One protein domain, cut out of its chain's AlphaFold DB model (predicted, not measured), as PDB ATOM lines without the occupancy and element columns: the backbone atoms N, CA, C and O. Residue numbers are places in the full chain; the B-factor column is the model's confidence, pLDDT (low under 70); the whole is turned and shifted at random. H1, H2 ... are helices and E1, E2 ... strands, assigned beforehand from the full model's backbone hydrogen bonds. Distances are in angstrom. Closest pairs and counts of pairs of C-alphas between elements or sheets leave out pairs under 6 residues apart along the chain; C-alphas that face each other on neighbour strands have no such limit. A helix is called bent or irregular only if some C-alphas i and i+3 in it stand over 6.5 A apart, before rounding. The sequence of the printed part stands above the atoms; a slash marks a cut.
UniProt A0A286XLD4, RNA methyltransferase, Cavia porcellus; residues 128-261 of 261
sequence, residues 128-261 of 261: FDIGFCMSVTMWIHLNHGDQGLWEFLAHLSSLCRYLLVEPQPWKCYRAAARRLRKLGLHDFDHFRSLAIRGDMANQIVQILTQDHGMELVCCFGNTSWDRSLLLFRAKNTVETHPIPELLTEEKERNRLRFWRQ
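Overview. This is residues 128 to 261 of the 261 residues of the protein "RNA methyltransferase" of Cavia porcellus (UniProt A0A286XLD4). A twisted sheet of four strands has H1 and H4 over one face, while H2 and H3 reach out beyond one end of it and H5 packs on edge strand E3. H1 folds back at a kink near residue 144. The printed part has 134 residues, in the order E1 H1 E2 H2 H3 H4 E3 E4 H5; the sheet runs E1 E2 E4 E3, mixed, and the class is mixed, helices and strands. The whole is compact, with a radius of gyration of the C-alphas of 15.9 A, yet elongated, spanning 54 by 29 by 20 A.

Along the chain. The strands are E1, residues 128 to 134, from C-alpha 128 at (176.309, 152.599, 160.198); E2, 160 to 166; E4, 228 to 234; and E3, 214 to 222, 21.1 A long, which bends by 60 degrees at residue 217. The helices are H1, 137 to 159; H4, 200 to 211; H2, 170 to 182, 18.8 A; H3, 189 to 192; and H5, 245 to 258, 19.9 A, ending at C-alpha 258 at (164.653, 127.721, 165.984). H1 is irregular, C-alphas 143 and 146 being 9.5 A apart, and H3 only just, C-alphas 189 and 192 being 6.50 A apart.

Arrangement. E1 and E2 are parallel, N 131 to O 162 being 2.8 A; with H1 between them they form a strand-helix-strand unit, two parallel neighbours joined through a helix, its crossover right-handed. E2 and E4 are antiparallel, N 163 to O 232 being 2.9 A, as are E4 and E3, a hairpin, N 217 to O 231 being 2.8 A. H1, over E2 at a height over the sheet of 11.8 A, and H4, over E4 and E3 at 8.9 A, run along the strands on the same face, in two layers, helices on one face of a sheet. H1, the hub, touches H4, closest C-alphas Leu 153 and Leu 208, 6.7 A, at a steep tilt of 40 degrees, the same way. With residues 142 to 145 alone H1 touches H3, closest C-alphas Gly 145 and His 190, 5.5 A. H1 and H2 only just touch, with 3 pairs of C-alphas within 8 A, the closest Met 138 and Tyr 173, 6.6 A. H5 is on the sheet, its closest C-alphas with E3 being Lys 251 and Cys 218, 6.2 A. Every O i to N i+4 pair is within hydrogen-bond range in H2, H4 and H5, and 17 of 19 are in H1; H3 is too short for such a pair.

Size, cuts and confidence. The two C-alphas farthest apart, Gly 184 and Thr 240, are 54.6 A apart. The printed part has no cut and no long link. The pLDDT is under 70 at residues 186 to 190 and 236 to 261.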
ATOM      1  N   PHE A 128     175.338 153.393 159.455       98.38
ATOM      2  CA  PHE A 128     176.309 152.599 160.198       98.38
ATOM      3  C   PHE A 128     176.516 151.236 159.540       98.38
ATOM      4  O   PHE A 128     175.613 150.677 158.909       98.38
ATOM      5  N   ASP A 129     177.696 150.663 159.742       97.25
ATOM      6  CA  ASP A 129     177.995 149.306 159.298       97.25
ATOM      7  C   ASP A 129     177.313 148.279 160.195       97.25
ATOM      8  O   ASP A 129     176.709 147.324 159.705       97.25
ATOM      9  N   ILE A 130     177.348 148.498 161.511       98.44
ATOM     10  CA  ILE A 130     176.731 147.599 162.482       98.44
ATOM     11  C   ILE A 130     176.080 148.363 163.638       98.44
ATOM     12  O   ILE A 130     176.678 149.245 164.243       98.44
ATOM     13  N   GLY A 131     174.841 148.007 163.960       98.75
ATOM     14  CA  GLY A 131     174.160 148.442 165.174       98.75
ATOM     15  C   GLY A 131     174.226 147.372 166.263       98.75
ATOM     16  O   GLY A 131     174.064 146.185 165.983       98.75
ATOM     17  N   PHE A 132     174.392 147.794 167.509       98.81
ATOM     18  CA  PHE A 132     174.304 146.988 168.715       98.81
ATOM     19  C   PHE A 132     173.062 147.423 169.493       98.81
ATOM     20  O   PHE A 132     172.925 148.560 169.938       98.81
ATOM     21  N   CYS A 133     172.117 146.500 169.618       98.69
ATOM     22  CA  CYS A 133     170.847 146.681 170.304       98.69
ATOM     23  C   CYS A 133     170.779 145.672 171.456       98.69
ATOM     24  O   CYS A 133     170.012 144.699 171.444       98.69
ATOM     25  N   MET A 134     171.642 145.880 172.448       97.88
ATOM     26  CA  MET A 134     171.921 144.903 173.493       97.88
ATOM     27  C   MET A 134     171.111 145.221 174.749       97.88
ATOM     28  O   MET A 134     171.393 146.180 175.455       97.88
ATOM     29  N   SER A 135     170.100 144.409 175.081       97.12
ATOM     30  CA  SER A 135     169.317 144.603 176.313       97.12
ATOM     31  C   SER A 135     168.599 145.959 176.438       97.12
ATOM     32  O   SER A 135     168.358 146.451 177.546       97.12
ATOM     33  N   VAL A 136     168.156 146.534 175.321       97.88
ATOM     34  CA  VAL A 136     167.399 147.800 175.313       97.88
ATOM     35  C   VAL A 136     165.931 147.629 174.898       97.88
ATOM     36  O   VAL A 136     165.064 148.363 175.373       97.88
ATOM     37  N   THR A 137     165.621 146.598 174.106       98.19
ATOM     38  CA  THR A 137     164.297 146.366 173.485       98.19
ATOM     39  C   THR A 137     163.139 146.359 174.485       98.19
ATOM     40  O   THR A 137     162.114 146.995 174.247       98.19
ATOM     41  N   MET A 138     163.305 145.730 175.654       97.00
ATOM     42  CA  MET A 138     162.286 145.752 176.707       97.00
ATOM     43  C   MET A 138     162.013 147.146 177.247       97.00
ATOM     44  O   MET A 138     160.863 147.467 177.532       97.00
ATOM     45  N   TRP A 139     163.046 147.969 177.414       95.88
ATOM     46  CA  TRP A 139     162.869 149.317 177.941       95.88
ATOM     47  C   TRP A 139     162.149 150.207 176.940       95.88
ATOM     48  O   TRP A 139     161.227 150.906 177.348       95.88
ATOM     49  N   ILE A 140     162.494 150.123 175.656       97.06
ATOM     50  CA  ILE A 140     161.750 150.813 174.597       97.06
ATOM     51  C   ILE A 140     160.284 150.385 174.620       97.06
ATOM     52  O   ILE A 140     159.388 151.215 174.734       97.06
ATOM     53  N   HIS A 141     160.046 149.076 174.605       96.69
ATOM     54  CA  HIS A 141     158.706 148.515 174.536       96.69
ATOM     55  C   HIS A 141     157.839 148.896 175.748       96.69
ATOM     56  O   HIS A 141     156.672 149.246 175.603       96.69
ATOM     57  N   LEU A 142     158.403 148.875 176.957       93.69
ATOM     58  CA  LEU A 142     157.678 149.278 178.160       93.69
ATOM     59  C   LEU A 142     157.344 150.781 178.164       93.69
ATOM     60  O   LEU A 142     156.249 151.129 178.596       93.69
ATOM     61  N   ASN A 143     158.248 151.653 177.701       92.25
ATOM     62  CA  ASN A 143     158.037 153.110 177.722       92.25
ATOM     63  C   ASN A 143     157.154 153.620 176.573       92.25
ATOM     64  O   ASN A 143     156.465 154.616 176.748       92.25
ATOM     65  N   HIS A 144     157.173 152.962 175.411       93.88
ATOM     66  CA  HIS A 144     156.549 153.483 174.186       93.88
ATOM     67  C   HIS A 144     155.535 152.519 173.541       93.88
ATOM     68  O   HIS A 144     155.028 152.784 172.450       93.88
ATOM     69  N   GLY A 145     155.224 151.398 174.197       95.56
ATOM     70  CA  GLY A 145     154.260 150.411 173.710       95.56
ATOM     71  C   GLY A 145     154.722 149.646 172.466       95.56
ATOM     72  O   GLY A 145     155.875 149.751 172.037       95.56
ATOM     73  N   ASP A 146     153.806 148.862 171.890       97.56
ATOM     74  CA  ASP A 146     154.072 148.050 170.692       97.56
ATOM     75  C   ASP A 146     154.547 148.927 169.520       97.56
ATOM     76  O   ASP A 146     155.530 148.601 168.856       97.56
ATOM     77  N   GLN A 147     153.894 150.081 169.319       97.38
ATOM     78  CA  GLN A 147     154.232 151.034 168.259       97.38
ATOM     79  C   GLN A 147     155.653 151.578 168.417       97.38
ATOM     80  O   GLN A 147     156.403 151.628 167.449       97.38
ATOM     81  N   GLY A 148     156.057 151.940 169.637       97.62
ATOM     82  CA  GLY A 148     157.409 152.426 169.878       97.62
ATOM     83  C   GLY A 148     158.477 151.353 169.678       97.62
ATOM     84  O   GLY A 148     159.541 151.659 169.149       97.62
ATOM     85  N   LEU A 149     158.207 150.092 170.045       98.62
ATOM     86  CA  LEU A 149     159.114 148.984 169.725       98.62
ATOM     87  C   LEU A 149     159.248 148.800 168.208       98.62
ATOM     88  O   LEU A 149     160.362 148.628 167.714       98.62
ATOM     89  N   TRP A 150     158.132 148.854 167.482       98.69
ATOM     90  CA  TRP A 150     158.118 148.744 166.026       98.69
ATOM     91  C   TRP A 150     158.911 149.887 165.370       98.69
ATOM     92  O   TRP A 150     159.856 149.636 164.629       98.69
ATOM     93  N   GLU A 151     158.629 151.146 165.724       98.69
ATOM     94  CA  GLU A 151     159.341 152.323 165.197       98.69
ATOM     95  C   GLU A 151     160.837 152.301 165.520       98.69
ATOM     96  O   GLU A 151     161.672 152.640 164.681       98.69
ATOM     97  N   PHE A 152     161.197 151.869 166.728       98.88
ATOM     98  CA  PHE A 152     162.586 151.710 167.136       98.88
ATOM     99  C   PHE A 152     163.346 150.728 166.240       98.88
ATOM    100  O   PHE A 152     164.435 151.046 165.753       98.88
ATOM    101  N   LEU A 153     162.759 149.554 165.989       98.81
ATOM    102  CA  LEU A 153     163.339 148.537 165.113       98.81
ATOM    103  C   LEU A 153     163.398 149.015 163.656       98.81
ATOM    104  O   LEU A 153     164.410 148.782 162.997       98.81
ATOM    105  N   ALA A 154     162.385 149.752 163.187       98.62
ATOM    106  CA  ALA A 154     162.374 150.391 161.870       98.62
ATOM    107  C   ALA A 154     163.526 151.394 161.704       98.62
ATOM    108  O   ALA A 154     164.190 151.457 160.669       98.62
ATOM    109  N   HIS A 155     163.781 152.205 162.732       98.38
ATOM    110  CA  HIS A 155     164.872 153.168 162.703       98.38
ATOM    111  C   HIS A 155     166.225 152.469 162.682       98.38
ATOM    112  O   HIS A 155     167.046 152.799 161.825       98.38
ATOM    113  N   LEU A 156     166.446 151.484 163.555       98.56
ATOM    114  CA  LEU A 156     167.692 150.719 163.574       98.56
ATOM    115  C   LEU A 156     167.952 149.996 162.249       98.56
ATOM    116  O   LEU A 156     169.068 150.078 161.738       98.56
ATOM    117  N   SER A 157     166.935 149.354 161.665       98.19
ATOM    118  CA  SER A 157     167.080 148.654 160.383       98.19
ATOM    119  C   SER A 157     167.429 149.597 159.230       98.19
ATOM    120  O   SER A 157     168.185 149.221 158.338       98.19
ATOM    121  N   SER A 158     166.910 150.830 159.246       97.44
ATOM    122  CA  SER A 158     167.219 151.845 158.229       97.44
ATOM    123  C   SER A 158     168.588 152.507 158.417       97.44
ATOM    124  O   SER A 158     169.146 153.046 157.464       97.44
ATOM    125  N   LEU A 159     169.119 152.486 159.643       98.00
ATOM    126  CA  LEU A 159     170.356 153.170 160.015       98.00
ATOM    127  C   LEU A 159     171.579 152.254 159.984       98.00
ATOM    128  O   LEU A 159     172.686 152.781 160.044       98.00
ATOM    129  N   CYS A 160     171.411 150.930 159.908       98.25
ATOM    130  CA  CYS A 160     172.512 149.972 160.029       98.25
ATOM    131  C   CYS A 160     172.487 148.908 158.918       98.25
ATOM    132  O   CYS A 160     171.437 148.332 158.632       98.25
ATOM    133  N   ARG A 161     173.652 148.579 158.337       97.56
ATOM    134  CA  ARG A 161     173.783 147.458 157.381       97.56
ATOM    135  C   ARG A 161     173.588 146.106 158.075       97.56
ATOM    136  O   ARG A 161     172.846 145.255 157.581       97.56
ATOM    137  N   TYR A 162     174.210 145.937 159.239       98.62
ATOM    138  CA  TYR A 162     174.006 144.813 160.149       98.62
ATOM    139  C   TYR A 162     173.424 145.285 161.480       98.62
ATOM    140  O   TYR A 162     173.686 146.398 161.923       98.62
ATOM    141  N   LEU A 163     172.651 144.433 162.148       98.75
ATOM    142  CA  LEU A 163     172.088 144.736 163.462       98.75
ATOM    143  C   LEU A 163     172.208 143.518 164.375       98.75
ATOM    144  O   LEU A 163     171.615 142.477 164.100       98.75
ATOM    145  N   LEU A 164     172.967 143.648 165.460       98.75
ATOM    146  CA  LEU A 164     173.069 142.647 166.513       98.75
ATOM    147  C   LEU A 164     172.087 142.993 167.633       98.75
ATOM    148  O   LEU A 164     172.225 144.017 168.301       98.75
ATOM    149  N   VAL A 165     171.089 142.139 167.844       98.75
ATOM    150  CA  VAL A 165     170.015 142.359 168.817       98.75
ATOM    151  C   VAL A 165     170.078 141.318 169.927       98.75
ATOM    152  O   VAL A 165     170.137 140.117 169.661       98.75
ATOM    153  N   GLU A 166     169.985 141.780 171.174       98.50
ATOM    154  CA  GLU A 166     169.722 140.942 172.347       98.50
ATOM    155  C   GLU A 166     168.328 141.273 172.919       98.50
ATOM    156  O   GLU A 166     168.198 142.195 173.740       98.50
ATOM    157  N   PRO A 167     167.270 140.542 172.516       98.06
ATOM    158  CA  PRO A 167     165.935 140.685 173.087       98.06
ATOM    159  C   PRO A 167     165.941 140.287 174.560       98.06
ATOM    160  O   PRO A 167     166.452 139.222 174.918       98.06
ATOM    161  N   GLN A 168     165.304 141.069 175.432       97.44
ATOM    162  CA  GLN A 168     165.009 140.555 176.770       97.44
ATOM    163  C   GLN A 168     163.710 139.734 176.752       97.44
ATOM    164  O   GLN A 168     162.698 140.194 176.223       97.44
ATOM    165  N   PRO A 169     163.686 138.544 177.376       97.00
ATOM    166  CA  PRO A 169     162.510 137.684 177.383       97.00
ATOM    167  C   PRO A 169     161.369 138.275 178.219       97.00
ATOM    168  O   PRO A 169     161.585 139.040 179.164       97.00
ATOM    169  N   TRP A 170     160.137 137.826 177.965       96.62
ATOM    170  CA  TRP A 170     158.929 138.316 178.649       96.62
ATOM    171  C   TRP A 170     158.961 138.188 180.183       96.62
ATOM    172  O   TRP A 170     158.340 138.962 180.917       96.62
ATOM    173  N   LYS A 171     159.739 137.238 180.721       95.50
ATOM    174  CA  LYS A 171     159.976 137.134 182.172       95.50
ATOM    175  C   LYS A 171     160.606 138.408 182.756       95.50
ATOM    176  O   LYS A 171     160.228 138.806 183.859       95.50
ATOM    177  N   CYS A 172     161.485 139.081 182.009       94.81
ATOM    178  CA  CYS A 172     162.090 140.351 182.407       94.81
ATOM    179  C   CYS A 172     161.055 141.485 182.439       94.81
ATOM    180  O   CYS A 172     161.062 142.259 183.396       94.81
ATOM    181  N   TYR A 173     160.108 141.519 181.491       94.44
ATOM    182  CA  TYR A 173     159.013 142.499 181.482       94.44
ATOM    183  C   TYR A 173     158.176 142.402 182.761       94.44
ATOM    184  O   TYR A 173     157.968 143.395 183.459       94.44
ATOM    185  N   ARG A 174     157.760 141.181 183.134       92.50
ATOM    186  CA  ARG A 174     156.996 140.938 184.372       92.50
ATOM    187  C   ARG A 174     157.762 141.389 185.617       92.50
ATOM    188  O   ARG A 174     157.169 141.981 186.522       92.50
ATOM    189  N   ALA A 175     159.065 141.111 185.674       92.62
ATOM    190  CA  ALA A 175     159.920 141.505 186.791       92.62
ATOM    191  C   ALA A 175     160.076 143.032 186.886       92.62
ATOM    192  O   ALA A 175     159.908 143.588 187.975       92.62
ATOM    193  N   ALA A 176     160.326 143.705 185.759       90.56
ATOM    194  CA  ALA A 176     160.428 145.158 185.681       90.56
ATOM    195  C   ALA A 176     159.115 145.823 186.114       90.56
ATOM    196  O   ALA A 176     159.116 146.597 187.073       90.56
ATOM    197  N   ALA A 177     157.989 145.437 185.506       87.44
ATOM    198  CA  ALA A 177     156.673 145.986 185.823       87.44
ATOM    199  C   ALA A 177     156.298 145.780 187.302       87.44
ATOM    200  O   ALA A 177     155.727 146.663 187.937       87.44
ATOM    201  N   ARG A 178     156.646 144.626 187.893       88.06
ATOM    202  CA  ARG A 178     156.437 144.377 189.329       88.06
ATOM    203  C   ARG A 178     157.275 145.302 190.208       88.06
ATOM    204  O   ARG A 178     156.755 145.791 191.206       88.06
ATOM    205  N   ARG A 179     158.553 145.511 189.880       87.25
ATOM    206  CA  ARG A 179     159.433 146.404 190.648       87.25
ATOM    207  C   ARG A 179     158.915 147.840 190.621       87.25
ATOM    208  O   ARG A 179     158.857 148.466 191.665       87.25
ATOM    209  N   LEU A 180     158.501 148.320 189.455       79.31
ATOM    210  CA  LEU A 180     158.028 149.693 189.272       79.31
ATOM    211  C   LEU A 180     156.750 149.969 190.067       79.31
ATOM    212  O   LEU A 180     156.714 150.914 190.847       79.31
ATOM    213  N   ARG A 181     155.779 149.045 190.017       81.19
ATOM    214  CA  ARG A 181     154.580 149.113 190.871       81.19
ATOM    215  C   ARG A 181     154.908 149.181 192.363       81.19
ATOM    216  O   ARG A 181     154.248 149.909 193.090       81.19
ATOM    217  N   LYS A 182     155.914 148.431 192.831       84.56
ATOM    218  CA  LYS A 182     156.342 148.466 194.242       84.56
ATOM    219  C   LYS A 182     156.976 149.799 194.646       84.56
ATOM    220  O   LYS A 182     156.935 150.134 195.820       84.56
ATOM    221  N   LEU A 183     157.567 150.522 193.697       81.56
ATOM    222  CA  LEU A 183     158.190 151.825 193.926       81.56
ATOM    223  C   LEU A 183     157.198 152.993 193.789       81.56
ATOM    224  O   LEU A 183     157.616 154.139 193.877       81.56
ATOM    225  N   GLY A 184     155.908 152.725 193.544       75.50
ATOM    226  CA  GLY A 184     154.906 153.771 193.301       75.50
ATOM    227  C   GLY A 184     155.088 154.506 191.968       75.50
ATOM    228  O   GLY A 184     154.419 155.502 191.720       75.50
ATOM    229  N   LEU A 185     155.978 154.012 191.102       72.31
ATOM    230  CA  LEU A 185     156.186 154.547 189.764       72.31
ATOM    231  C   LEU A 185     155.128 153.927 188.848       72.31
ATOM    232  O   LEU A 185     155.231 152.762 188.450       72.31
ATOM    233  N   HIS A 186     154.076 154.697 188.578       63.53
ATOM    234  CA  HIS A 186     152.965 154.300 187.711       63.53
ATOM    235  C   HIS A 186     153.282 154.450 186.211       63.53
ATOM    236  O   HIS A 186     152.489 154.000 185.396       63.53
ATOM    237  N   ASP A 187     154.467 154.956 185.849       59.78
ATOM    238  CA  ASP A 187     154.879 155.366 184.490       59.78
ATOM    239  C   ASP A 187     154.862 154.286 183.387       59.78
ATOM    240  O   ASP A 187     155.165 154.575 182.236       59.78
ATOM    241  N   PHE A 188     154.498 153.038 183.686       62.22
ATOM    242  CA  PHE A 188     154.455 151.953 182.700       62.22
ATOM    243  C   PHE A 188     153.035 151.438 182.469       62.22
ATOM    244  O   PHE A 188     152.774 150.229 182.541       62.22
ATOM    245  N   ASP A 189     152.120 152.361 182.171       61.94
ATOM    246  CA  ASP A 189     150.732 152.068 181.795       61.94
ATOM    247  C   ASP A 189     150.645 151.086 180.615       61.94
ATOM    248  O   ASP A 189     149.745 150.240 180.560       61.94
ATOM    249  N   HIS A 190     151.650 151.096 179.732       68.75
ATOM    250  CA  HIS A 190     151.687 150.233 178.559       68.75
ATOM    251  C   HIS A 190     151.791 148.741 178.870       68.75
ATOM    252  O   HIS A 190     151.293 147.949 178.080       68.75
ATOM    253  N   PHE A 191     152.356 148.300 180.009       83.31
ATOM    254  CA  PHE A 191     152.551 146.855 180.247       83.31
ATOM    255  C   PHE A 191     151.242 146.049 180.146       83.31
ATOM    256  O   PHE A 191     151.258 144.881 179.761       83.31
ATOM    257  N   ARG A 192     150.103 146.661 180.497       84.50
ATOM    258  CA  ARG A 192     148.782 146.023 180.394       84.50
ATOM    259  C   ARG A 192     148.226 146.018 178.969       84.50
ATOM    260  O   ARG A 192     147.421 145.142 178.667       84.50
ATOM    261  N   SER A 193     148.627 146.973 178.135       88.06
ATOM    262  CA  SER A 193     148.145 147.123 176.762       88.06
ATOM    263  C   SER A 193     149.043 146.474 175.708       88.06
ATOM    264  O   SER A 193     148.586 146.351 174.578       88.06
ATOM    265  N   LEU A 194     150.251 146.010 176.061       94.56
ATOM    266  CA  LEU A 194     151.159 145.343 175.115       94.56
ATOM    267  C   LEU A 194     150.501 144.113 174.474       94.56
ATOM    268  O   LEU A 194     150.164 143.129 175.152       94.56
ATOM    269  N   ALA A 195     150.351 144.163 173.155       97.19
ATOM    270  CA  ALA A 195     149.908 143.051 172.334       97.19
ATOM    271  C   ALA A 195     151.080 142.134 171.973       97.19
ATOM    272  O   ALA A 195     150.905 140.911 171.994       97.19
ATOM    273  N   ILE A 196     152.264 142.702 171.720       97.69
ATOM    274  CA  ILE A 196     153.495 141.960 171.452       97.69
ATOM    275  C   ILE A 196     153.997 141.386 172.781       97.69
ATOM    276  O   ILE A 196     154.405 142.095 173.701       97.69
ATOM    277  N   ARG A 197     153.930 140.064 172.924       96.62
ATOM    278  CA  ARG A 197     154.260 139.370 174.176       96.62
ATOM    279  C   ARG A 197     154.673 137.929 173.929       96.62
ATOM    280  O   ARG A 197     154.512 137.400 172.831       96.62
ATOM    281  N   GLY A 198     155.148 137.273 174.986       96.38
ATOM    282  CA  GLY A 198     155.556 135.870 174.939       96.38
ATOM    283  C   GLY A 198     156.990 135.721 174.441       96.38
ATOM    284  O   GLY A 198     157.920 136.180 175.107       96.38
ATOM    285  N   ASP A 199     157.173 135.060 173.304       97.31
ATOM    286  CA  ASP A 199     158.495 134.851 172.714       97.31
ATOM    287  C   ASP A 199     159.017 136.131 172.049       97.31
ATOM    288  O   ASP A 199     158.883 136.346 170.847       97.31
ATOM    289  N   MET A 200     159.614 137.006 172.857       98.06
ATOM    290  CA  MET A 200     160.136 138.287 172.384       98.06
ATOM    291  C   MET A 200     161.256 138.142 171.350       98.06
ATOM    292  O   MET A 200     161.419 139.042 170.532       98.06
ATOM    293  N   ALA A 201     162.016 137.043 171.360       98.06
ATOM    294  CA  ALA A 201     163.055 136.832 170.360       98.06
ATOM    295  C   ALA A 201     162.425 136.610 168.984       98.06
ATOM    296  O   ALA A 201     162.760 137.318 168.034       98.06
ATOM    297  N   ASN A 202     161.443 135.709 168.897       98.19
ATOM    298  CA  ASN A 202     160.721 135.470 167.654       98.19
ATOM    299  C   ASN A 202     159.902 136.688 167.200       98.19
ATOM    300  O   ASN A 202     159.920 137.023 166.022       98.19
ATOM    301  N   GLN A 203     159.257 137.408 168.122       98.62
ATOM    302  CA  GLN A 203     158.525 138.639 167.789       98.62
ATOM    303  C   GLN A 203     159.441 139.683 167.126       98.62
ATOM    304  O   GLN A 203     159.091 140.249 166.093       98.62
ATOM    305  N   ILE A 204     160.647 139.901 167.665       98.62
ATOM    306  CA  ILE A 204     161.621 140.827 167.064       98.62
ATOM    307  C   ILE A 204     162.108 140.322 165.702       98.62
ATOM    308  O   ILE A 204     162.229 141.119 164.771       98.62
ATOM    309  N   VAL A 205     162.354 139.014 165.557       98.69
ATOM    310  CA  VAL A 205     162.696 138.414 164.256       98.69
ATOM    311  C   VAL A 205     161.592 138.684 163.236       98.69
ATOM    312  O   VAL A 205     161.895 139.099 162.118       98.69
ATOM    313  N   GLN A 206     160.326 138.478 163.598       98.62
ATOM    314  CA  GLN A 206     159.189 138.706 162.708       98.62
ATOM    315  C   GLN A 206     159.106 140.171 162.274       98.62
ATOM    316  O   GLN A 206     159.126 140.422 161.073       98.62
ATOM    317  N   ILE A 207     159.140 141.122 163.213       98.69
ATOM    318  CA  ILE A 207     159.102 142.563 162.907       98.69
ATOM    319  C   ILE A 207     160.245 142.949 161.955       98.69
ATOM    320  O   ILE A 207     160.022 143.521 160.890       98.69
ATOM    321  N   LEU A 208     161.489 142.576 162.281       98.69
ATOM    322  CA  LEU A 208     162.645 142.952 161.463       98.69
ATOM    323  C   LEU A 208     162.623 142.318 160.064       98.69
ATOM    324  O   LEU A 208     163.055 142.946 159.093       98.69
ATOM    325  N   THR A 209     162.135 141.081 159.941       98.19
ATOM    326  CA  THR A 209     162.191 140.339 158.673       98.19
ATOM    327  C   THR A 209     160.995 140.561 157.756       98.19
ATOM    328  O   THR A 209     161.174 140.558 156.532       98.19
ATOM    329  N   GLN A 210     159.803 140.741 158.330       97.75
ATOM    330  CA  GLN A 210     158.550 140.921 157.598       97.75
ATOM    331  C   GLN A 210     158.293 142.399 157.296       97.75
ATOM    332  O   GLN A 210     157.983 142.724 156.151       97.75
ATOM    333  N   ASP A 211     158.526 143.292 158.263       97.75
ATOM    334  CA  ASP A 211     158.114 144.699 158.143       97.75
ATOM    335  C   ASP A 211     159.266 145.633 157.759       97.75
ATOM    336  O   ASP A 211     159.052 146.691 157.166       97.75
ATOM    337  N   HIS A 212     160.505 145.268 158.098       97.88
ATOM    338  CA  HIS A 212     161.649 146.185 158.014       97.88
ATOM    339  C   HIS A 212     162.774 145.729 157.092       97.88
ATOM    340  O   HIS A 212     163.874 146.282 157.129       97.88
ATOM    341  N   GLY A 213     162.501 144.743 156.236       96.50
ATOM    342  CA  GLY A 213     163.393 144.386 155.136       96.50
ATOM    343  C   GLY A 213     164.767 143.878 155.573       96.50
ATOM    344  O   GLY A 213     165.712 143.946 154.789       96.50
ATOM    345  N   MET A 214     164.899 143.351 156.791       98.19
ATOM    346  CA  MET A 214     166.107 142.651 157.211       98.19
ATOM    347  C   MET A 214     165.973 141.144 156.985       98.19
ATOM    348  O   MET A 214     164.897 140.600 156.725       98.19
ATOM    349  N   GLU A 215     167.083 140.437 157.078       98.06
ATOM    350  CA  GLU A 215     167.116 138.987 157.198       98.06
ATOM    351  C   GLU A 215     167.895 138.581 158.443       98.06
ATOM    352  O   GLU A 215     168.900 139.200 158.782       98.06
ATOM    353  N   LEU A 216     167.438 137.528 159.121       98.19
ATOM    354  CA  LEU A 216     168.208 136.896 160.187       98.19
ATOM    355  C   LEU A 216     169.342 136.081 159.549       98.19
ATOM    356  O   LEU A 216     169.089 135.124 158.809       98.19
ATOM    357  N   VAL A 217     170.582 136.474 159.830       96.62
ATOM    358  CA  VAL A 217     171.794 135.839 159.299       96.62
ATOM    359  C   VAL A 217     172.318 134.792 160.267       96.62
ATOM    360  O   VAL A 217     172.616 133.677 159.849       96.62
ATOM    361  N   CYS A 218     172.405 135.134 161.554       96.81
ATOM    362  CA  CYS A 218     172.960 134.252 162.573       96.81
ATOM    363  C   CYS A 218     172.202 134.371 163.901       96.81
ATOM    364  O   CYS A 218     171.688 135.432 164.250       96.81
ATOM    365  N   CYS A 219     172.163 133.270 164.647       97.06
ATOM    366  CA  CYS A 219     171.784 133.230 166.054       97.06
ATOM    367  C   CYS A 219     172.940 132.573 166.805       97.06
ATOM    368  O   CYS A 219     173.258 131.414 166.545       97.06
ATOM    369  N   PHE A 220     173.554 133.301 167.732       96.38
ATOM    370  CA  PHE A 220     174.730 132.829 168.466       96.38
ATOM    371  C   PHE A 220     174.370 132.019 169.724       96.38
ATOM    372  O   PHE A 220     175.213 131.750 170.572       96.38
ATOM    373  N   GLY A 221     173.103 131.623 169.862       93.94
ATOM    374  CA  GLY A 221     172.593 130.932 171.041       93.94
ATOM    375  C   GLY A 221     172.250 131.882 172.185       93.94
ATOM    376  O   GLY A 221     172.111 133.092 171.989       93.94
ATOM    377  N   ASN A 222     172.077 131.304 173.375       93.56
ATOM    378  CA  ASN A 222     171.552 131.993 174.550       93.56
ATOM    379  C   ASN A 222     172.619 132.155 175.634       93.56
ATOM    380  O   ASN A 222     173.399 131.242 175.907       93.56
ATOM    381  N   THR A 223     172.593 133.296 176.317       91.12
ATOM    382  CA  THR A 223     173.352 133.506 177.555       91.12
ATOM    383  C   THR A 223     172.812 132.636 178.698       91.12
ATOM    384  O   THR A 223     171.709 132.086 178.626       91.12
ATOM    385  N   SER A 224     173.533 132.577 179.822       88.31
ATOM    386  CA  SER A 224     173.090 131.857 181.032       88.31
ATOM    387  C   SER A 224     171.797 132.402 181.662       88.31
ATOM    388  O   SER A 224     171.145 131.708 182.438       88.31
ATOM    389  N   TRP A 225     171.390 133.626 181.314       89.88
ATOM    390  CA  TRP A 225     170.103 134.220 181.698       89.88
ATOM    391  C   TRP A 225     169.069 134.183 180.566       89.88
ATOM    392  O   TRP A 225     168.039 134.864 180.655       89.88
ATOM    393  N   ASP A 226     169.314 133.340 179.556       90.38
ATOM    394  CA  ASP A 226     168.368 132.979 178.503       90.38
ATOM    395  C   ASP A 226     167.960 134.201 177.663       90.38
ATOM    396  O   ASP A 226     166.790 134.563 177.534       90.38
ATOM    397  N   ARG A 227     168.984 134.897 177.152       94.06
ATOM    398  CA  ARG A 227     168.860 135.921 176.108       94.06
ATOM    399  C   ARG A 227     169.644 135.490 174.883       94.06
ATOM    400  O   ARG A 227     170.835 135.215 174.996       94.06
ATOM    401  N   SER A 228     168.967 135.446 173.744       96.12
ATOM    402  CA  SER A 228     169.565 135.115 172.454       96.12
ATOM    403  C   SER A 228     170.306 136.310 171.859       96.12
ATOM    404  O   SER A 228     169.787 137.426 171.925       96.12
ATOM    405  N   LEU A 229     171.445 136.081 171.205       98.12
ATOM    406  CA  LEU A 229     172.092 137.086 170.353       98.12
ATOM    407  C   LEU A 229     171.767 136.818 168.883       98.12
ATOM    408  O   LEU A 229     172.111 135.764 168.346       98.12
ATOM    409  N   LEU A 230     171.092 137.771 168.244       98.62
ATOM    410  CA  LEU A 230     170.522 137.633 166.906       98.62
ATOM    411  C   LEU A 230     171.155 138.656 165.963       98.62
ATOM    412  O   LEU A 230     171.036 139.856 166.196       98.62
ATOM    413  N   LEU A 231     171.809 138.194 164.900       98.75
ATOM    414  CA  LEU A 231     172.413 139.053 163.886       98.75
ATOM    415  C   LEU A 231     171.519 139.143 162.657       98.75
ATOM    416  O   LEU A 231     171.232 138.133 162.009       98.75
ATOM    417  N   PHE A 232     171.163 140.366 162.295       98.75
ATOM    418  CA  PHE A 232     170.388 140.689 161.110       98.75
ATOM    419  C   PHE A 232     171.228 141.446 160.083       98.75
ATOM    420  O   PHE A 232     172.175 142.144 160.444       98.75
ATOM    421  N   ARG A 233     170.846 141.344 158.809       98.31
ATOM    422  CA  ARG A 233     171.419 142.094 157.681       98.31
ATOM    423  C   ARG A 233     170.309 142.771 156.884       98.31
ATOM    424  O   ARG A 233     169.270 142.156 156.650       98.31
ATOM    425  N   ALA A 234     170.508 144.016 156.469       96.94
ATOM    426  CA  ALA A 234     169.580 144.719 155.588       96.94
ATOM    427  C   ALA A 234     169.570 144.083 154.184       96.94
ATOM    428  O   ALA A 234     170.623 143.809 153.614       96.94
ATOM    429  N   LYS A 235     168.391 143.864 153.585       89.69
ATOM    430  CA  LYS A 235     168.280 143.275 152.231       89.69
ATOM    431  C   LYS A 235     168.704 144.229 151.105       89.69
ATOM    432  O   LYS A 235     169.023 143.768 150.016       89.69
ATOM    433  N   ASN A 236     168.702 145.538 151.359       67.94
ATOM    434  CA  ASN A 236     168.875 146.574 150.333       67.94
ATOM    435  C   ASN A 236     170.312 147.109 150.210       67.94
ATOM    436  O   ASN A 236     170.550 148.044 149.448       67.94
ATOM    437  N   THR A 237     171.281 146.547 150.934       54.66
ATOM    438  CA  THR A 237     172.696 146.852 150.701       54.66
ATOM    439  C   THR A 237     173.160 146.088 149.472       54.66
ATOM    440  O   THR A 237     173.372 144.876 149.524       54.66
ATOM    441  N   VAL A 238     173.287 146.795 148.351       43.75
ATOM    442  CA  VAL A 238     173.975 146.296 147.161       43.75
ATOM    443  C   VAL A 238     175.459 146.150 147.510       43.75
ATOM    444  O   VAL A 238     176.219 147.096 147.361       43.75
ATOM    445  N   GLU A 239     175.869 144.983 148.004       45.72
ATOM    446  CA  GLU A 239     177.275 144.565 148.033       45.72
ATOM    447  C   GLU A 239     177.410 143.144 147.471       45.72
ATOM    448  O   GLU A 239     176.692 142.208 147.826       45.72
ATOM    449  N   THR A 240     178.332 143.036 146.521       38.47
ATOM    450  CA  THR A 240     178.562 141.984 145.523       38.47
ATOM    451  C   THR A 240     179.344 140.772 146.035       38.47
ATOM    452  O   THR A 240     180.009 140.105 145.245       38.47
ATOM    453  N   HIS A 241     179.283 140.453 147.329       43.88
ATOM    454  CA  HIS A 241     180.049 139.333 147.879       43.88
ATOM    455  C   HIS A 241     179.137 138.241 148.455       43.88
ATOM    456  O   HIS A 241     178.284 138.532 149.301       43.88
ATOM    457  N   PRO A 242     179.272 136.982 147.990       43.09
ATOM    458  CA  PRO A 242     178.522 135.872 148.550       43.09
ATOM    459  C   PRO A 242     178.880 135.695 150.030       43.09
ATOM    460  O   PRO A 242     180.032 135.833 150.435       43.09
ATOM    461  N   ILE A 243     177.860 135.398 150.837       53.84
ATOM    462  CA  ILE A 243     178.009 135.040 152.251       53.84
ATOM    463  C   ILE A 243     178.978 133.841 152.335       53.84
ATOM    464  O   ILE A 243     178.741 132.862 151.626       53.84
ATOM    465  N   PRO A 244     180.027 133.871 153.182       51.34
ATOM    466  CA  PRO A 244     180.928 132.734 153.354       51.34
ATOM    467  C   PRO A 244     180.173 131.447 153.725       51.34
ATOM    468  O   PRO A 244     179.348 131.461 154.640       51.34
ATOM    469  N   GLU A 245     180.490 130.339 153.049       48.41
ATOM    470  CA  GLU A 245     179.757 129.057 153.084       48.41
ATOM    471  C   GLU A 245     179.511 128.494 154.499       48.41
ATOM    472  O   GLU A 245     178.462 127.904 154.757       48.41
ATOM    473  N   LEU A 246     180.398 128.773 155.461       51.59
ATOM    474  CA  LEU A 246     180.232 128.349 156.858       51.59
ATOM    475  C   LEU A 246     179.064 129.039 157.586       51.59
ATOM    476  O   LEU A 246     178.401 128.417 158.417       51.59
ATOM    477  N   LEU A 247     178.781 130.315 157.284       52.59
ATOM    478  CA  LEU A 247     177.598 130.998 157.830       52.59
ATOM    479  C   LEU A 247     176.314 130.419 157.230       52.59
ATOM    480  O   LEU A 247     175.264 130.471 157.861       52.59
ATOM    481  N   THR A 248     176.395 129.844 156.032       49.72
ATOM    482  CA  THR A 248     175.281 129.195 155.340       49.72
ATOM    483  C   THR A 248     174.935 127.850 155.984       49.72
ATOM    484  O   THR A 248     173.765 127.604 156.273       49.72
ATOM    485  N   GLU A 249     175.936 127.028 156.314       46.12
ATOM    486  CA  GLU A 249     175.735 125.767 157.049       46.12
ATOM    487  C   GLU A 249     175.177 125.999 158.462       46.12
ATOM    488  O   GLU A 249     174.305 125.272 158.948       46.12
ATOM    489  N   GLU A 250     175.642 127.057 159.127       52.59
ATOM    490  CA  GLU A 250     175.163 127.449 160.448       52.59
ATOM    491  C   GLU A 250     173.749 128.049 160.393       52.59
ATOM    492  O   GLU A 250     172.919 127.764 161.260       52.59
ATOM    493  N   LYS A 251     173.423 128.786 159.323       47.53
ATOM    494  CA  LYS A 251     172.076 129.294 159.015       47.53
ATOM    495  C   LYS A 251     171.075 128.162 158.787       47.53
ATOM    496  O   LYS A 251     169.961 128.249 159.305       47.53
ATOM    497  N   GLU A 252     171.436 127.093 158.074       46.78
ATOM    498  CA  GLU A 252     170.556 125.926 157.896       46.78
ATOM    499  C   GLU A 252     170.360 125.149 159.202       46.78
ATOM    500  O   GLU A 252     169.225 124.870 159.606       46.78
ATOM    501  N   ARG A 253     171.454 124.885 159.923       47.41
ATOM    502  CA  ARG A 253     171.439 124.187 161.214       47.41
ATOM    503  C   ARG A 253     170.637 124.944 162.281       47.41
ATOM    504  O   ARG A 253     169.892 124.322 163.042       47.41
ATOM    505  N   ASN A 254     170.736 126.273 162.318       49.69
ATOM    506  CA  ASN A 254     170.040 127.114 163.295       49.69
ATOM    507  C   ASN A 254     168.596 127.432 162.896       49.69
ATOM    508  O   ASN A 254     167.739 127.465 163.780       49.69
ATOM    509  N   ARG A 255     168.276 127.553 161.595       47.66
ATOM    510  CA  ARG A 255     166.877 127.570 161.127       47.66
ATOM    511  C   ARG A 255     166.137 126.330 161.627       47.66
ATOM    512  O   ARG A 255     165.082 126.455 162.236       47.66
ATOM    513  N   LEU A 256     166.712 125.142 161.450       44.47
ATOM    514  CA  LEU A 256     166.098 123.885 161.893       44.47
ATOM    515  C   LEU A 256     165.932 123.774 163.420       44.47
ATOM    516  O   LEU A 256     165.019 123.084 163.866       44.47
ATOM    517  N   ARG A 257     166.778 124.437 164.220       46.78
ATOM    518  CA  ARG A 257     166.662 124.454 165.690       46.78
ATOM    519  C   ARG A 257     165.654 125.481 166.203       46.78
ATOM    520  O   ARG A 257     164.938 125.170 167.146       46.78
ATOM    521  N   PHE A 258     165.572 126.654 165.576       41.22
ATOM    522  CA  PHE A 258     164.653 127.721 165.984       41.22
ATOM    523  C   PHE A 258     163.179 127.356 165.745       41.22
ATOM    524  O   PHE A 258     162.327 127.720 166.538       41.22
ATOM    525  N   TRP A 259     162.874 126.579 164.698       40.06
ATOM    526  CA  TRP A 259     161.506 126.112 164.413       40.06
ATOM    527  C   TRP A 259     161.096 124.830 165.166       40.06
ATOM    528  O   TRP A 259     159.976 124.356 164.986       40.06
ATOM    529  N   ARG A 260     161.996 124.222 165.955       37.75
ATOM    530  CA  ARG A 260     161.762 122.945 166.665       37.75
ATOM    531  C   ARG A 260     161.661 123.079 168.195       37.75
ATOM    532  O   ARG A 260     161.583 122.048 168.860       37.75
ATOM    533  N   GLN A 261     161.670 124.292 168.744       36.75
ATOM    534  CA  GLN A 261     161.399 124.585 170.162       36.75
ATOM    535  C   GLN A 261     160.151 125.454 170.281       36.75
ATOM    536  O   GLN A 261     159.463 125.319 171.316       36.75
TER     537      GLN A 261